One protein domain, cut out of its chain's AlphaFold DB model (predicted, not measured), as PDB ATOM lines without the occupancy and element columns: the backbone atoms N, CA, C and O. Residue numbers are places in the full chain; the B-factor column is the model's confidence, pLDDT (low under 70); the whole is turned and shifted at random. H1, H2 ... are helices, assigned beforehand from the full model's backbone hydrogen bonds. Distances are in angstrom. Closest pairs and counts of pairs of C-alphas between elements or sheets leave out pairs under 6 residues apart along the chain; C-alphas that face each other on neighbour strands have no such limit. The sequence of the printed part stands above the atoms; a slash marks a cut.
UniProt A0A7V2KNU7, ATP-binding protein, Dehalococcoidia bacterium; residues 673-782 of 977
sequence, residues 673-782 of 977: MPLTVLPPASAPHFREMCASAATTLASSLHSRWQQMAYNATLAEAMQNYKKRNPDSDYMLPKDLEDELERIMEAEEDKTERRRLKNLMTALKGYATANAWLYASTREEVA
ATOM      1  N   MET A 673      29.650  30.147 -87.590       93.69
ATOM      2  CA  MET A 673      28.590  31.153 -87.457       93.69
ATOM      3  C   MET A 673      27.784  30.919 -86.176       93.69
ATOM      4  O   MET A 673      27.753  29.795 -85.681       93.69
ATOM      5  N   PRO A 674      27.099  31.920 -85.600       94.06
ATOM      6  CA  PRO A 674      26.118  31.621 -84.565       94.06
ATOM      7  C   PRO A 674      24.970  30.790 -85.149       94.06
ATOM      8  O   PRO A 674      24.748  30.770 -86.363       94.06
ATOM      9  N   LEU A 675      24.200  30.143 -84.276       93.25
ATOM     10  CA  LEU A 675      23.060  29.337 -84.704       93.25
ATOM     11  C   LEU A 675      21.992  30.185 -85.410       93.25
ATOM     12  O   LEU A 675      21.408  29.756 -86.408       93.25
ATOM     13  N   THR A 676      21.729  31.383 -84.885       93.44
ATOM     14  CA  THR A 676      20.762  32.313 -85.466       93.44
ATOM     15  C   THR A 676      21.199  33.761 -85.281       93.44
ATOM     16  O   THR A 676      21.689  34.157 -84.222       93.44
ATOM     17  N   VAL A 677      21.017  34.560 -86.324       92.62
ATOM     18  CA  VAL A 677      21.263  35.996 -86.344       92.62
ATOM     19  C   VAL A 677      19.986  36.722 -85.982       92.62
ATOM     20  O   VAL A 677      18.924  36.467 -86.551       92.62
ATOM     21  N   LEU A 678      20.103  37.666 -85.057       92.19
ATOM     22  CA  LEU A 678      18.982  38.458 -84.597       92.19
ATOM     23  C   LEU A 678      18.891  39.773 -85.375       92.19
ATOM     24  O   LEU A 678      19.902  40.453 -85.584       92.19
ATOM     25  N   PRO A 679      17.678  40.179 -85.775       87.19
ATOM     26  CA  PRO A 679      17.466  41.500 -86.337       87.19
ATOM     27  C   PRO A 679      17.688  42.594 -85.273       87.19
ATOM     28  O   PRO A 679      17.490  42.354 -84.075       87.19
ATOM     29  N   PRO A 680      18.052  43.825 -85.677       82.94
ATOM     30  CA  PRO A 680      18.111  44.957 -84.761       82.94
ATOM     31  C   PRO A 680      16.745  45.201 -84.112       82.94
ATOM     32  O   PRO A 680      15.728  45.228 -84.802       82.94
ATOM     33  N   ALA A 681      16.714  45.447 -82.799       84.88
ATOM     34  CA  ALA A 681      15.460  45.702 -82.077       84.88
ATOM     35  C   ALA A 681      14.718  46.956 -82.586       84.88
ATOM     36  O   ALA A 681      13.506  47.069 -82.437       84.88
ATOM     37  N   SER A 682      15.444  47.887 -83.212       81.38
ATOM     38  CA  SER A 682      14.916  49.099 -83.842       81.38
ATOM     39  C   SER A 682      14.376  48.887 -85.263       81.38
ATOM     40  O   SER A 682      13.896  49.842 -85.876       81.38
ATOM     41  N   ALA A 683      14.461  47.675 -85.821       80.88
ATOM     42  CA  ALA A 683      13.974  47.404 -87.167       80.88
ATOM     43  C   ALA A 683      12.435  47.542 -87.230       80.88
ATOM     44  O   ALA A 683      11.738  46.971 -86.388       80.88
ATOM     45  N   PRO A 684      11.875  48.225 -88.251       74.75
ATOM     46  CA  PRO A 684      10.433  48.496 -88.353       74.75
ATOM     47  C   PRO A 684       9.554  47.233 -88.445       74.75
ATOM     48  O   PRO A 684       8.360  47.303 -88.177       74.75
ATOM     49  N   HIS A 685      10.152  46.075 -88.748       83.50
ATOM     50  CA  HIS A 685       9.492  44.768 -88.833       83.50
ATOM     51  C   HIS A 685      10.169  43.714 -87.940       83.50
ATOM     52  O   HIS A 685      10.226  42.538 -88.291       83.50
ATOM     53  N   PHE A 686      10.704  44.121 -86.782       87.38
ATOM     54  CA  PHE A 686      11.486  43.252 -85.890       87.38
ATOM     55  C   PHE A 686      10.830  41.882 -85.622       87.38
ATOM     56  O   PHE A 686      11.476  40.849 -85.785       87.38
ATOM     57  N   ARG A 687       9.530  41.853 -85.288       89.75
ATOM     58  CA  ARG A 687       8.801  40.599 -85.013       89.75
ATOM     59  C   ARG A 687       8.729  39.670 -86.226       89.75
ATOM     60  O   ARG A 687       8.921  38.469 -86.079       89.75
ATOM     61  N   GLU A 688       8.467  40.220 -87.408       84.88
ATOM     62  CA  GLU A 688       8.394  39.458 -88.663       84.88
ATOM     63  C   GLU A 688       9.773  38.906 -89.046       84.88
ATOM     64  O   GLU A 688       9.892  37.752 -89.454       84.88
ATOM     65  N   MET A 689      10.832  39.694 -88.831       84.62
ATOM     66  CA  MET A 689      12.211  39.255 -89.046       84.62
ATOM     67  C   MET A 689      12.606  38.117 -88.088       84.62
ATOM     68  O   MET A 689      13.193  37.131 -88.531       84.62
ATOM     69  N   CYS A 690      12.228  38.186 -86.803       89.94
ATOM     70  CA  CYS A 690      12.406  37.066 -85.868       89.94
ATOM     71  C   CYS A 690      11.601  35.830 -86.292       89.94
ATOM     72  O   CYS A 690      12.134  34.724 -86.284       89.94
ATOM     73  N   ALA A 691      10.340  36.003 -86.702       86.25
ATOM     74  CA  ALA A 691       9.503  34.907 -87.193       86.25
ATOM     75  C   ALA A 691      10.114  34.206 -88.411       86.25
ATOM     76  O   ALA A 691      10.012  32.985 -88.554       86.25
ATOM     77  N   SER A 692      10.807  34.958 -89.260       79.81
ATOM     78  CA  SER A 692      11.550  34.379 -90.368       79.81
ATOM     79  C   SER A 692      12.775  33.603 -89.942       79.81
ATOM     80  O   SER A 692      12.932  32.467 -90.376       79.81
ATOM     81  N   ALA A 693      13.641  34.197 -89.117       86.19
ATOM     82  CA  ALA A 693      14.838  33.520 -88.631       86.19
ATOM     83  C   ALA A 693      14.456  32.197 -87.944       86.19
ATOM     84  O   ALA A 693      15.070  31.157 -88.183       86.19
ATOM     85  N   ALA A 694      13.359  32.220 -87.184       89.69
ATOM     86  CA  ALA A 694      12.747  31.049 -86.580       89.69
ATOM     87  C   ALA A 694      12.217  30.032 -87.599       89.69
ATOM     88  O   ALA A 694      12.368  28.833 -87.389       89.69
ATOM     89  N   THR A 695      11.612  30.480 -88.702       84.00
ATOM     90  CA  THR A 695      11.109  29.594 -89.764       84.00
ATOM     91  C   THR A 695      12.252  28.903 -90.506       84.00
ATOM     92  O   THR A 695      12.182  27.691 -90.716       84.00
ATOM     93  N   THR A 696      13.317  29.639 -90.842       82.44
ATOM     94  CA  THR A 696      14.529  29.076 -91.453       82.44
ATOM     95  C   THR A 696      15.195  28.063 -90.519       82.44
ATOM     96  O   THR A 696      15.552  26.980 -90.960       82.44
ATOM     97  N   LEU A 697      15.310  28.356 -89.217       88.81
ATOM     98  CA  LEU A 697      15.869  27.394 -88.262       88.81
ATOM     99  C   LEU A 697      14.962  26.164 -88.095       88.81
ATOM    100  O   LEU A 697      15.444  25.035 -88.117       88.81
ATOM    101  N   ALA A 698      13.646  26.360 -87.965       87.75
ATOM    102  CA  ALA A 698      12.687  25.270 -87.785       87.75
ATOM    103  C   ALA A 698      12.701  24.274 -88.953       87.75
ATOM    104  O   ALA A 698      12.612  23.066 -88.722       87.75
ATOM    105  N   SER A 699      12.826  24.760 -90.196       80.81
ATOM    106  CA  SER A 699      12.914  23.888 -91.372       80.81
ATOM    107  C   SER A 699      14.193  23.045 -91.374       80.81
ATOM    108  O   SER A 699      14.167  21.917 -91.869       80.81
ATOM    109  N   SER A 700      15.274  23.541 -90.763       84.00
ATOM    110  CA  SER A 700      16.526  22.801 -90.596       84.00
ATOM    111  C   SER A 700      16.492  21.746 -89.498       84.00
ATOM    112  O   SER A 700      17.240  20.776 -89.587       84.00
ATOM    113  N   LEU A 701      15.620  21.891 -88.497       85.12
ATOM    114  CA  LEU A 701      15.480  20.897 -87.431       85.12
ATOM    115  C   LEU A 701      14.773  19.623 -87.925       85.12
ATOM    116  O   LEU A 701      15.223  18.528 -87.595       85.12
ATOM    117  N   HIS A 702      13.683  19.744 -88.704       72.19
ATOM    118  CA  HIS A 702      13.003  18.597 -89.329       72.19
ATOM    119  C   HIS A 702      11.913  19.011 -90.342       72.19
ATOM    120  O   HIS A 702      11.037  19.827 -90.053       72.19
ATOM    121  N   SER A 703      11.846  18.317 -91.484       58.22
ATOM    122  CA  SER A 703      10.871  18.571 -92.565       58.22
ATOM    123  C   SER A 703       9.382  18.416 -92.199       58.22
ATOM    124  O   SER A 703       8.545  19.128 -92.745       58.22
ATOM    125  N   ARG A 704       9.007  17.519 -91.271       57.44
ATOM    126  CA  ARG A 704       7.599  17.285 -90.881       57.44
ATOM    127  C   ARG A 704       7.095  18.243 -89.801       57.44
ATOM    128  O   ARG A 704       5.914  18.224 -89.472       57.44
ATOM    129  N   TRP A 705       7.963  19.072 -89.228       63.22
ATOM    130  CA  TRP A 705       7.635  19.821 -88.012       63.22
ATOM    131  C   TRP A 705       7.200  21.262 -88.236       63.22
ATOM    132  O   TRP A 705       6.751  21.911 -87.293       63.22
ATOM    133  N   GLN A 706       7.201  21.733 -89.483       54.50
ATOM    134  CA  GLN A 706       6.462  22.944 -89.849       54.50
ATOM    135  C   GLN A 706       4.970  22.827 -89.473       54.50
ATOM    136  O   GLN A 706       4.346  23.822 -89.122       54.50
ATOM    137  N   GLN A 707       4.422  21.604 -89.437       54.59
ATOM    138  CA  GLN A 707       3.049  21.330 -88.996       54.59
ATOM    139  C   GLN A 707       2.840  21.493 -87.480       54.59
ATOM    140  O   GLN A 707       1.707  21.636 -87.038       54.59
ATOM    141  N   MET A 708       3.912  21.489 -86.677       65.88
ATOM    142  CA  MET A 708       3.837  21.579 -85.213       65.88
ATOM    143  C   MET A 708       3.970  23.013 -84.682       65.88
ATOM    144  O   MET A 708       4.057  23.181 -83.471       65.88
ATOM    145  N   ALA A 709       3.998  24.035 -85.549       75.69
ATOM    146  CA  ALA A 709       4.085  25.458 -85.183       75.69
ATOM    147  C   ALA A 709       5.293  25.839 -84.292       75.69
ATOM    148  O   ALA A 709       5.197  26.730 -83.444       75.69
ATOM    149  N   TYR A 710       6.444  25.171 -84.450       86.44
ATOM    150  CA  TYR A 710       7.662  25.508 -83.691       86.44
ATOM    151  C   TYR A 710       8.254  26.872 -84.051       86.44
ATOM    152  O   TYR A 710       8.921  27.489 -83.227       86.44
ATOM    153  N   ASN A 711       8.000  27.364 -85.263       88.00
ATOM    154  CA  ASN A 711       8.444  28.682 -85.702       88.00
ATOM    155  C   ASN A 711       7.914  29.810 -84.799       88.00
ATOM    156  O   ASN A 711       8.667  30.725 -84.494       88.00
ATOM    157  N   ALA A 712       6.667  29.734 -84.320       90.75
ATOM    158  CA  ALA A 712       6.112  30.735 -83.406       90.75
ATOM    159  C   ALA A 712       6.871  30.768 -82.069       90.75
ATOM    160  O   ALA A 712       7.294  31.830 -81.623       90.75
ATOM    161  N   THR A 713       7.123  29.595 -81.485       94.25
ATOM    162  CA  THR A 713       7.876  29.449 -80.231       94.25
ATOM    163  C   THR A 713       9.328  29.899 -80.373       94.25
ATOM    164  O   THR A 713       9.840  30.628 -79.530       94.25
ATOM    165  N   LEU A 714      10.003  29.502 -81.454       94.94
ATOM    166  CA  LEU A 714      11.369  29.946 -81.730       94.94
ATOM    167  C   LEU A 714      11.426  31.468 -81.928       94.94
ATOM    168  O   LEU A 714      12.336  32.117 -81.422       94.94
ATOM    169  N   ALA A 715      10.437  32.053 -82.607       94.62
ATOM    170  CA  ALA A 715      10.350  33.497 -82.795       94.62
ATOM    171  C   ALA A 715      10.133  34.236 -81.472       94.62
ATOM    172  O   ALA A 715      10.691  35.315 -81.276       94.62
ATOM    173  N   GLU A 716       9.317  33.679 -80.579       96.19
ATOM    174  CA  GLU A 716       9.115  34.202 -79.230       96.19
ATOM    175  C   GLU A 716      10.410  34.138 -78.413       96.19
ATOM    176  O   GLU A 716      10.813  35.152 -77.842       96.19
ATOM    177  N   ALA A 717      11.116  33.002 -78.434       97.38
ATOM    178  CA  ALA A 717      12.408  32.846 -77.768       97.38
ATOM    179  C   ALA A 717      13.433  33.882 -78.266       97.38
ATOM    180  O   ALA A 717      14.078  34.557 -77.464       97.38
ATOM    181  N   MET A 718      13.522  34.091 -79.584       97.19
ATOM    182  CA  MET A 718      14.390  35.113 -80.188       97.19
ATOM    183  C   MET A 718      14.027  36.537 -79.739       97.19
ATOM    184  O   MET A 718      14.910  37.341 -79.424       97.19
ATOM    185  N   GLN A 719      12.733  36.866 -79.680       96.62
ATOM    186  CA  GLN A 719      12.254  38.176 -79.226       96.62
ATOM    187  C   GLN A 719      12.544  38.405 -77.737       96.62
ATOM    188  O   GLN A 719      13.035  39.474 -77.361       96.62
ATOM    189  N   ASN A 720      12.274  37.404 -76.895       97.25
ATOM    190  CA  ASN A 720      12.519  37.452 -75.455       97.25
ATOM    191  C   ASN A 720      14.012  37.593 -75.151       97.25
ATOM    192  O   ASN A 720      14.396  38.432 -74.326       97.25
ATOM    193  N   TYR A 721      14.856  36.852 -75.870       97.81
ATOM    194  CA  TYR A 721      16.301  36.979 -75.766       97.81
ATOM    195  C   TYR A 721      16.777  38.381 -76.144       97.81
ATOM    196  O   TYR A 721      17.479  39.014 -75.357       97.81
ATOM    197  N   LYS A 722      16.368  38.907 -77.308       95.88
ATOM    198  CA  LYS A 722      16.800  40.237 -77.777       95.88
ATOM    199  C   LYS A 722      16.325  41.357 -76.855       95.88
ATOM    200  O   LYS A 722      17.052  42.322 -76.650       95.88
ATOM    201  N   LYS A 723      15.135  41.228 -76.255       95.12
ATOM    202  CA  LYS A 723      14.631  42.182 -75.254       95.12
ATOM    203  C   LYS A 723      15.522  42.234 -74.010       95.12
ATOM    204  O   LYS A 723      15.704  43.308 -73.443       95.12
ATOM    205  N   ARG A 724      16.059  41.089 -73.580       96.19
ATOM    206  CA  ARG A 724      16.965  40.989 -72.424       96.19
ATOM    207  C   ARG A 724      18.414  41.320 -72.756       96.19
ATOM    208  O   ARG A 724      19.135  41.802 -71.892       96.19
ATOM    209  N   ASN A 725      18.811  41.083 -74.000       96.31
ATOM    210  CA  ASN A 725      20.164  41.269 -74.505       96.31
ATOM    211  C   ASN A 725      20.137  42.234 -75.704       96.31
ATOM    212  O   ASN A 725      20.387  41.808 -76.837       96.31
ATOM    213  N   PRO A 726      19.814  43.526 -75.490       92.38
ATOM    214  CA  PRO A 726      19.601  44.482 -76.579       92.38
ATOM    215  C   PRO A 726      20.822  44.625 -77.498       92.38
ATOM    216  O   PRO A 726      20.658  44.779 -78.710       92.38
ATOM    217  N   ASP A 727      22.026  44.464 -76.948       90.75
ATOM    218  CA  ASP A 727      23.298  44.595 -77.669       90.75
ATOM    219  C   ASP A 727      23.739  43.313 -78.395       90.75
ATOM    220  O   ASP A 727      24.740  43.309 -79.108       90.75
ATOM    221  N   SER A 728      23.019  42.198 -78.225       91.94
ATOM    222  CA  SER A 728      23.385  40.920 -78.840       91.94
ATOM    223  C   SER A 728      22.754  40.768 -80.223       91.94
ATOM    224  O   SER A 728      21.533  40.811 -80.363       91.94
ATOM    225  N   ASP A 729      23.572  40.571 -81.253       90.94
ATOM    226  CA  ASP A 729      23.121  40.455 -82.649       90.94
ATOM    227  C   ASP A 729      22.862  39.004 -83.092       90.94
ATOM    228  O   ASP A 729      22.608  38.744 -84.267       90.94
ATOM    229  N   TYR A 730      22.937  38.043 -82.170       94.81
ATOM    230  CA  TYR A 730      22.780  36.620 -82.456       94.81
ATOM    231  C   TYR A 730      22.465  35.799 -81.206       94.81
ATOM    232  O   TYR A 730      22.584  36.291 -80.086       94.81
ATOM    233  N   MET A 731      22.110  34.530 -81.409       96.81
ATOM    234  CA  MET A 731      22.036  33.521 -80.353       96.81
ATOM    235  C   MET A 731      22.920  32.326 -80.707       96.81
ATOM    236  O   MET A 731      22.925  31.848 -81.849       96.81
ATOM    237  N   LEU A 732      23.653  31.837 -79.713       97.06
ATOM    238  CA  LEU A 732      24.309  30.534 -79.747       97.06
ATOM    239  C   LEU A 732      23.285  29.420 -79.460       97.06
ATOM    240  O   LEU A 732      22.191  29.711 -78.964       97.06
ATOM    241  N   PRO A 733      23.615  28.140 -79.718       96.12
ATOM    242  CA  PRO A 733      22.726  27.029 -79.377       96.12
ATOM    243  C   PRO A 733      22.263  27.067 -77.918       96.12
ATOM    244  O   PRO A 733      21.067  26.994 -77.649       96.12
ATOM    245  N   LYS A 734      23.199  27.301 -76.989       96.31
ATOM    246  CA  LYS A 734      22.904  27.397 -75.558       96.31
ATOM    247  C   LYS A 734      21.976  28.564 -75.213       96.31
ATOM    248  O   LYS A 734      21.057  28.387 -74.428       96.31
ATOM    249  N   ASP A 735      22.173  29.730 -75.832       97.81
ATOM    250  CA  ASP A 735      21.311  30.893 -75.597       97.81
ATOM    251  C   ASP A 735      19.850  30.572 -75.955       97.81
ATOM    252  O   ASP A 735      18.929  30.962 -75.243       97.81
ATOM    253  N   LEU A 736      19.629  29.840 -77.051       96.88
ATOM    254  CA  LEU A 736      18.291  29.435 -77.480       96.88
ATOM    255  C   LEU A 736      17.711  28.317 -76.612       96.88
ATOM    256  O   LEU A 736      16.516  28.335 -76.323       96.88
ATOM    257  N   GLU A 737      18.537  27.370 -76.170       96.56
ATOM    258  CA  GLU A 737      18.130  26.347 -75.205       96.56
ATOM    259  C   GLU A 737      17.657  26.967 -73.885       96.56
ATOM    260  O   GLU A 737      16.555  26.648 -73.442       96.56
ATOM    261  N   ASP A 738      18.431  27.895 -73.317       97.81
ATOM    262  CA  ASP A 738      18.105  28.583 -72.062       97.81
ATOM    263  C   ASP A 738      16.795  29.390 -72.183       97.81
ATOM    264  O   ASP A 738      16.026  29.521 -71.229       97.81
ATOM    265  N   GLU A 739      16.517  29.965 -73.356       98.06
ATOM    266  CA  GLU A 739      15.265  30.682 -73.626       98.06
ATOM    267  C   GLU A 739      14.067  29.741 -73.748       98.06
ATOM    268  O   GLU A 739      13.011  30.018 -73.178       98.06
ATOM    269  N   LEU A 740      14.227  28.618 -74.454       97.19
ATOM    270  CA  LEU A 740      13.185  27.598 -74.570       97.19
ATOM    271  C   LEU A 740      12.883  26.936 -73.222       97.19
ATOM    272  O   LEU A 740      11.721  26.646 -72.944       97.19
ATOM    273  N   GLU A 741      13.894  26.740 -72.374       97.56
ATOM    274  CA  GLU A 741      13.717  26.214 -71.019       97.56
ATOM    275  C   GLU A 741      12.866  27.160 -70.165       97.56
ATOM    276  O   GLU A 741      11.896  26.720 -69.555       97.56
ATOM    277  N   ARG A 742      13.118  28.473 -70.227       97.75
ATOM    278  CA  ARG A 742      12.290  29.473 -69.527       97.75
ATOM    279  C   ARG A 742      10.844  29.504 -70.025       97.75
ATOM    280  O   ARG A 742       9.933  29.643 -69.212       97.75
ATOM    281  N   ILE A 743      10.623  29.381 -71.339       97.00
ATOM    282  CA  ILE A 743       9.263  29.278 -71.901       97.00
ATOM    283  C   ILE A 743       8.584  28.001 -71.379       97.00
ATOM    284  O   ILE A 743       7.433  28.041 -70.954       97.00
ATOM    285  N   MET A 744       9.308  26.879 -71.338       96.38
ATOM    286  CA  MET A 744       8.798  25.598 -70.841       96.38
ATOM    287  C   MET A 744       8.482  25.610 -69.338       96.38
ATOM    288  O   MET A 744       7.505  24.987 -68.922       96.38
ATOM    289  N   GLU A 745       9.285  26.298 -68.522       95.94
ATOM    290  CA  GLU A 745       9.045  26.470 -67.083       95.94
ATOM    291  C   GLU A 745       7.787  27.301 -66.801       95.94
ATOM    292  O   GLU A 745       7.051  26.988 -65.861       95.94
ATOM    293  N   ALA A 746       7.529  28.320 -67.627       95.81
ATOM    294  CA  ALA A 746       6.357  29.188 -67.526       95.81
ATOM    295  C   ALA A 746       5.067  28.555 -68.079       95.81
ATOM    296  O   ALA A 746       3.976  28.995 -67.727       95.81
ATOM    297  N   GLU A 747       5.177  27.537 -68.933       96.75
ATOM    298  CA  GLU A 747       4.028  26.848 -69.517       96.75
ATOM    299  C   GLU A 747       3.343  25.946 -68.480       96.75
ATOM    300  O   GLU A 747       4.020  25.201 -67.777       96.75
ATOM    301  N   GLU A 748       2.014  25.954 -68.384       95.69
ATOM    302  CA  GLU A 748       1.258  25.090 -67.461       95.69
ATOM    303  C   GLU A 748       0.702  23.842 -68.164       95.69
ATOM    304  O   GLU A 748       0.547  22.782 -67.538       95.69
ATOM    305  N   ASP A 749       0.447  23.923 -69.475       96.19
ATOM    306  CA  ASP A 749      -0.099  22.817 -70.253       96.19
ATOM    307  C   ASP A 749       0.940  21.698 -70.461       96.19
ATOM    308  O   ASP A 749       2.033  21.875 -71.009       96.19
ATOM    309  N   LYS A 750       0.594  20.480 -70.028       94.44
ATOM    310  CA  LYS A 750       1.488  19.311 -70.115       94.44
ATOM    311  C   LYS A 750       1.808  18.901 -71.556       94.44
ATOM    312  O   LYS A 750       2.892  18.367 -71.806       94.44
ATOM    313  N   THR A 751       0.868  19.086 -72.480       92.19
ATOM    314  CA  THR A 751       1.045  18.768 -73.904       92.19
ATOM    315  C   THR A 751       2.038  19.738 -74.524       92.19
ATOM    316  O   THR A 751       2.960  19.310 -75.223       92.19
ATOM    317  N   GLU A 752       1.909  21.018 -74.193       92.44
ATOM    318  CA  GLU A 752       2.789  22.079 -74.664       92.44
ATOM    319  C   GLU A 752       4.206  21.941 -74.087       92.44
ATOM    320  O   GLU A 752       5.180  21.924 -74.841       92.44
ATOM    321  N   ARG A 753       4.349  21.640 -72.788       94.06
ATOM    322  CA  ARG A 753       5.652  21.265 -72.197       94.06
ATOM    323  C   ARG A 753       6.317  20.095 -72.921       94.06
ATOM    324  O   ARG A 753       7.526  20.102 -73.155       94.06
ATOM    325  N   ARG A 754       5.544  19.067 -73.294       92.25
ATOM    326  CA  ARG A 754       6.062  17.926 -74.067       92.25
ATOM    327  C   ARG A 754       6.501  18.356 -75.469       92.25
ATOM    328  O   ARG A 754       7.545  17.893 -75.930       92.25
ATOM    329  N   ARG A 755       5.737  19.232 -76.131       92.44
ATOM    330  CA  ARG A 755       6.086  19.828 -77.431       92.44
ATOM    331  C   ARG A 755       7.411  20.599 -77.340       92.44
ATOM    332  O   ARG A 755       8.311  20.333 -78.136       92.44
ATOM    333  N   LEU A 756       7.582  21.451 -76.329       93.81
ATOM    334  CA  LEU A 756       8.819  22.205 -76.073       93.81
ATOM    335  C   LEU A 756      10.021  21.292 -75.795       93.81
ATOM    336  O   LEU A 756      11.088  21.478 -76.380       93.81
ATOM    337  N   LYS A 757       9.844  20.234 -74.994       93.06
ATOM    338  CA  LYS A 757      10.902  19.244 -74.735       93.06
ATOM    339  C   LYS A 757      11.362  18.521 -76.006       93.06
ATOM    340  O   LYS A 757      12.556  18.247 -76.165       93.06
ATOM    341  N   ASN A 758      10.441  18.219 -76.920       90.56
ATOM    342  CA  ASN A 758      10.781  17.629 -78.215       90.56
ATOM    343  C   ASN A 758      11.568  18.623 -79.082       90.56
ATOM    344  O   ASN A 758      12.592  18.240 -79.648       90.56
ATOM    345  N   LEU A 759      11.139  19.892 -79.129       92.69
ATOM    346  CA  LEU A 759      11.862  20.961 -79.827       92.69
ATOM    347  C   LEU A 759      13.292  21.112 -79.299       92.69
ATOM    348  O   LEU A 759      14.227  21.113 -80.092       92.69
ATOM    349  N   MET A 760      13.479  21.171 -77.977       93.81
ATOM    350  CA  MET A 760      14.810  21.259 -77.360       93.81
ATOM    351  C   MET A 760      15.682  20.046 -77.688       93.81
ATOM    352  O   MET A 760      16.861  20.190 -77.993       93.81
ATOM    353  N   THR A 761      15.110  18.840 -77.640       90.50
ATOM    354  CA  THR A 761      15.837  17.599 -77.967       90.50
ATOM    355  C   THR A 761      16.340  17.629 -79.406       90.50
ATOM    356  O   THR A 761      17.470  17.239 -79.693       90.50
ATOM    357  N   ALA A 762      15.508  18.126 -80.311       89.50
ATOM    358  CA  ALA A 762      15.867  18.228 -81.706       89.50
ATOM    359  C   ALA A 762      16.846  19.354 -82.008       89.50
ATOM    360  O   ALA A 762      17.745  19.171 -82.821       89.50
ATOM    361  N   LEU A 763      16.692  20.493 -81.333       91.75
ATOM    362  CA  LEU A 763      17.645  21.589 -81.376       91.75
ATOM    363  C   LEU A 763      19.035  21.102 -80.966       91.75
ATOM    364  O   LEU A 763      19.994  21.344 -81.691       91.75
ATOM    365  N   LYS A 764      19.119  20.341 -79.867       90.12
ATOM    366  CA  LYS A 764      20.354  19.690 -79.411       90.12
ATOM    367  C   LYS A 764      20.913  18.747 -80.466       90.12
ATOM    368  O   LYS A 764      22.069  18.885 -80.842       90.12
ATOM    369  N   GLY A 765      20.086  17.843 -80.995       85.44
ATOM    370  CA  GLY A 765      20.500  16.924 -82.058       85.44
ATOM    371  C   GLY A 765      21.052  17.652 -83.287       85.44
ATOM    372  O   GLY A 765      22.113  17.295 -83.791       85.44
ATOM    373  N   TYR A 766      20.378  18.719 -83.722       88.81
ATOM    374  CA  TYR A 766      20.812  19.550 -84.839       88.81
ATOM    375  C   TYR A 766      22.111  20.305 -84.539       88.81
ATOM    376  O   TYR A 766      23.028  20.275 -85.357       88.81
ATOM    377  N   ALA A 767      22.212  20.954 -83.377       88.06
ATOM    378  CA  ALA A 767      23.402  21.694 -82.970       88.06
ATOM    379  C   ALA A 767      24.617  20.768 -82.823       88.06
ATOM    380  O   ALA A 767      25.699  21.124 -83.275       88.06
ATOM    381  N   THR A 768      24.437  19.563 -82.273       85.75
ATOM    382  CA  THR A 768      25.493  18.545 -82.187       85.75
ATOM    383  C   THR A 768      25.914  18.059 -83.574       85.75
ATOM    384  O   THR A 768      27.101  18.092 -83.886       85.75
ATOM    385  N   ALA A 769      24.964  17.683 -84.438       81.81
ATOM    386  CA  ALA A 769      25.267  17.209 -85.794       81.81
ATOM    387  C   ALA A 769      25.944  18.279 -86.676       81.81
ATOM    388  O   ALA A 769      26.660  17.954 -87.621       81.81
ATOM    389  N   ASN A 770      25.734  19.562 -86.359       88.25
ATOM    390  CA  ASN A 770      26.266  20.703 -87.101       88.25
ATOM    391  C   ASN A 770      27.243  21.553 -86.263       88.25
ATOM    392  O   ASN A 770      27.451  22.728 -86.566       88.25
ATOM    393  N   ALA A 771      27.873  20.981 -85.229       88.38
ATOM    394  CA  ALA A 771      28.790  21.701 -84.329       88.38
ATOM    395  C   ALA A 771      30.062  22.225 -85.027       88.38
ATOM    396  O   ALA A 771      30.770  23.096 -84.521       88.38
ATOM    397  N   TRP A 772      30.361  21.698 -86.213       86.62
ATOM    398  CA  TRP A 772      31.435  22.176 -87.078       86.62
ATOM    399  C   TRP A 772      31.049  23.448 -87.856       86.62
ATOM    400  O   TRP A 772      31.937  24.222 -88.201       86.62
ATOM    401  N   LEU A 773      29.748  23.703 -88.071       89.38
ATOM    402  CA  LEU A 773      29.212  24.917 -88.708       89.38
ATOM    403  C   LEU A 773      28.937  26.033 -87.709       89.38
ATOM    404  O   LEU A 773      29.158  27.210 -88.006       89.38
ATOM    405  N   TYR A 774      28.399  25.659 -86.547       92.62
ATOM    406  CA  TYR A 774      27.885  26.610 -85.578       92.62
ATOM    407  C   TYR A 774      28.797  26.735 -84.363       92.62
ATOM    408  O   TYR A 774      29.220  25.749 -83.765       92.62
ATOM    409  N   ALA A 775      29.076  27.978 -83.992       94.06
ATOM    410  CA  ALA A 775      29.828  28.318 -82.803       94.06
ATOM    411  C   ALA A 775      29.063  27.889 -81.543       94.06
ATOM    412  O   ALA A 775      27.877  28.191 -81.381       94.06
ATOM    413  N   SER A 776      29.760  27.205 -80.639       92.88
ATOM    414  CA  SER A 776      29.229  26.822 -79.325       92.88
ATOM    415  C   SER A 776      29.509  27.883 -78.260       92.88
ATOM    416  O   SER A 776      28.789  27.968 -77.266       92.88
ATOM    417  N   THR A 777      30.533  28.713 -78.474       94.38
ATOM    418  CA  THR A 777      30.898  29.835 -77.600       94.38
ATOM    419  C   THR A 777      31.051  31.121 -78.409       94.38
ATOM    420  O   THR A 777      31.123  31.092 -79.637       94.38
ATOM    421  N   ARG A 778      31.091  32.275 -77.734       93.25
ATOM    422  CA  ARG A 778      31.205  33.580 -78.409       93.25
ATOM    423  C   ARG A 778      32.568  33.772 -79.071       93.25
ATOM    424  O   ARG A 778      32.654  34.456 -80.081       93.25
ATOM    425  N   GLU A 779      33.609  33.158 -78.521       92.12
ATOM    426  CA  GLU A 779      34.986  33.215 -79.022       92.12
ATOM    427  C   GLU A 779      35.157  32.421 -80.322       92.12
ATOM    428  O   GLU A 779      36.008  32.760 -81.139       92.12
ATOM    429  N   GLU A 780      34.339  31.383 -80.524       91.94
ATOM    430  CA  GLU A 780      34.309  30.621 -81.774       91.94
ATOM    431  C   GLU A 780      33.598  31.365 -82.909       91.94
ATOM    432  O   GLU A 780      33.813  31.034 -84.076       91.94
ATOM    433  N   VAL A 781      32.733  32.339 -82.595       91.88
ATOM    434  CA  VAL A 781      31.999  33.096 -83.613       91.88
ATOM    435  C   VAL A 781      32.988  33.927 -84.416       91.88
ATOM    436  O   VAL A 781      33.691  34.787 -83.881       91.88
ATOM    437  N   ALA A 782      33.009  33.708 -85.728       85.31
ATOM    438  CA  ALA A 782      33.847  34.493 -86.610       85.31
ATOM    439  C   ALA A 782      33.497  35.988 -86.537       85.31
ATOM    440  O   ALA A 782      32.327  36.385 -86.582       85.31
TER     441      ALA A 782
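Overview. This is residues 673 to 782 of the 977 residues of the protein "ATP-binding protein" of Dehalococcoidia bacterium (UniProt A0A7V2KNU7). Picture a helical hairpin, H4 and H5 side by side and running opposite ways, with a crossed pair of helices, H1 and H3, set over it: H3 lies between H1 and H4 and crosses each of them, and the end of H1 reaches H5. The short H2 makes the turn from H1 to H3, and the two ends of the printed part come together, with the first and last C-alphas 6.3 A apart. The printed part has 110 residues with five named helices, H1 to H5 in that order along the chain, and no named strand; the class is all helix. It is compact, with a radius of gyration of the C-alphas of 13.3 A, and rounded, with spans of 37 by 33 by 24 A.

Arrangement. Start at residues 673 to 685, which hold no named element; within them residues 676 to 677 pair as a short antiparallel stretch with residues 730 to 731. Next comes H1, residues 686 to 701, the hub, which touches three other helices. The first is H2, residues 705 to 708: residues 698 to 699 of H1 touch it only at the corner by their link, the closest C-alphas being those of Ser 699 and Gln 706, 6.7 A apart. Then look at H3, residues 710 to 724, which touches H1 with 23 pairs of C-alphas within 8 A, the closest being those of Ala 691 and Ala 715, 4.7 A apart. H1 and H3 stand at a steep tilt of 50 degrees, opposite ways. H2 and H3 meet only through their link. Farther on, H4, residues 733 to 746, touches H3 about perpendicular at 81 degrees, and the closest C-alphas are those of Ala 717 and Glu 739, 5.5 A apart. H5, residues 750 to 769, forms a helical hairpin with H4 at a shallow tilt of 6 degrees, opposite ways; their closest C-alphas are those of Met 744 and Arg 753, 5.5 A apart. Residues 762 to 766 of H5 touch residues 700 to 701 of H1, closest at the C-alphas of Tyr 766 and Leu 701, 6.1 A apart; these helices are only just about perpendicular, at 70.3 degrees. H3 and H5 are close but not clearly touching, with the C-alphas of Tyr 710 and Leu 759 7.3 A apart. H1 and H4 are apart, as are H2 and H4; H2 and H5 are only just apart, at 8.3 A. In H1, H3, H4 and H5 every O i to N i+4 pair is within hydrogen-bond range; H2 is too short for such a pair, and its one O i to N i+3 pair is within range.

Along the chain. Find C-alpha 686 at (11.486, 43.252, -85.890); from there H1 runs 22.8 A to C-alpha 701 at (15.480, 20.897, -87.431). H2 covers 5.0 A from Trp 705 to Met 708. H3 runs 21.3 A from Tyr 710 to Arg 724, and H4 runs 20.3 A from Pro 733 to Ala 746. H5, the longest with 20 residues, runs 28.6 A from Lys 750 to C-alpha 769 at (25.267, 17.209, -85.794).

Size, cuts and confidence. The two C-alphas farthest apart are those of Asp 749 and Ala 782, at 39.4 A. The printed part has no cut. The links H1 to H2, H2 to H3 and H4 to H5 are tight, and H3 to H4 is short; no link is long. Residues 770 to 782 hold no named element. The mean pLDDT of the printed part is 89.3, and the low-confidence place to look is residues 703 to 708, which are under 70.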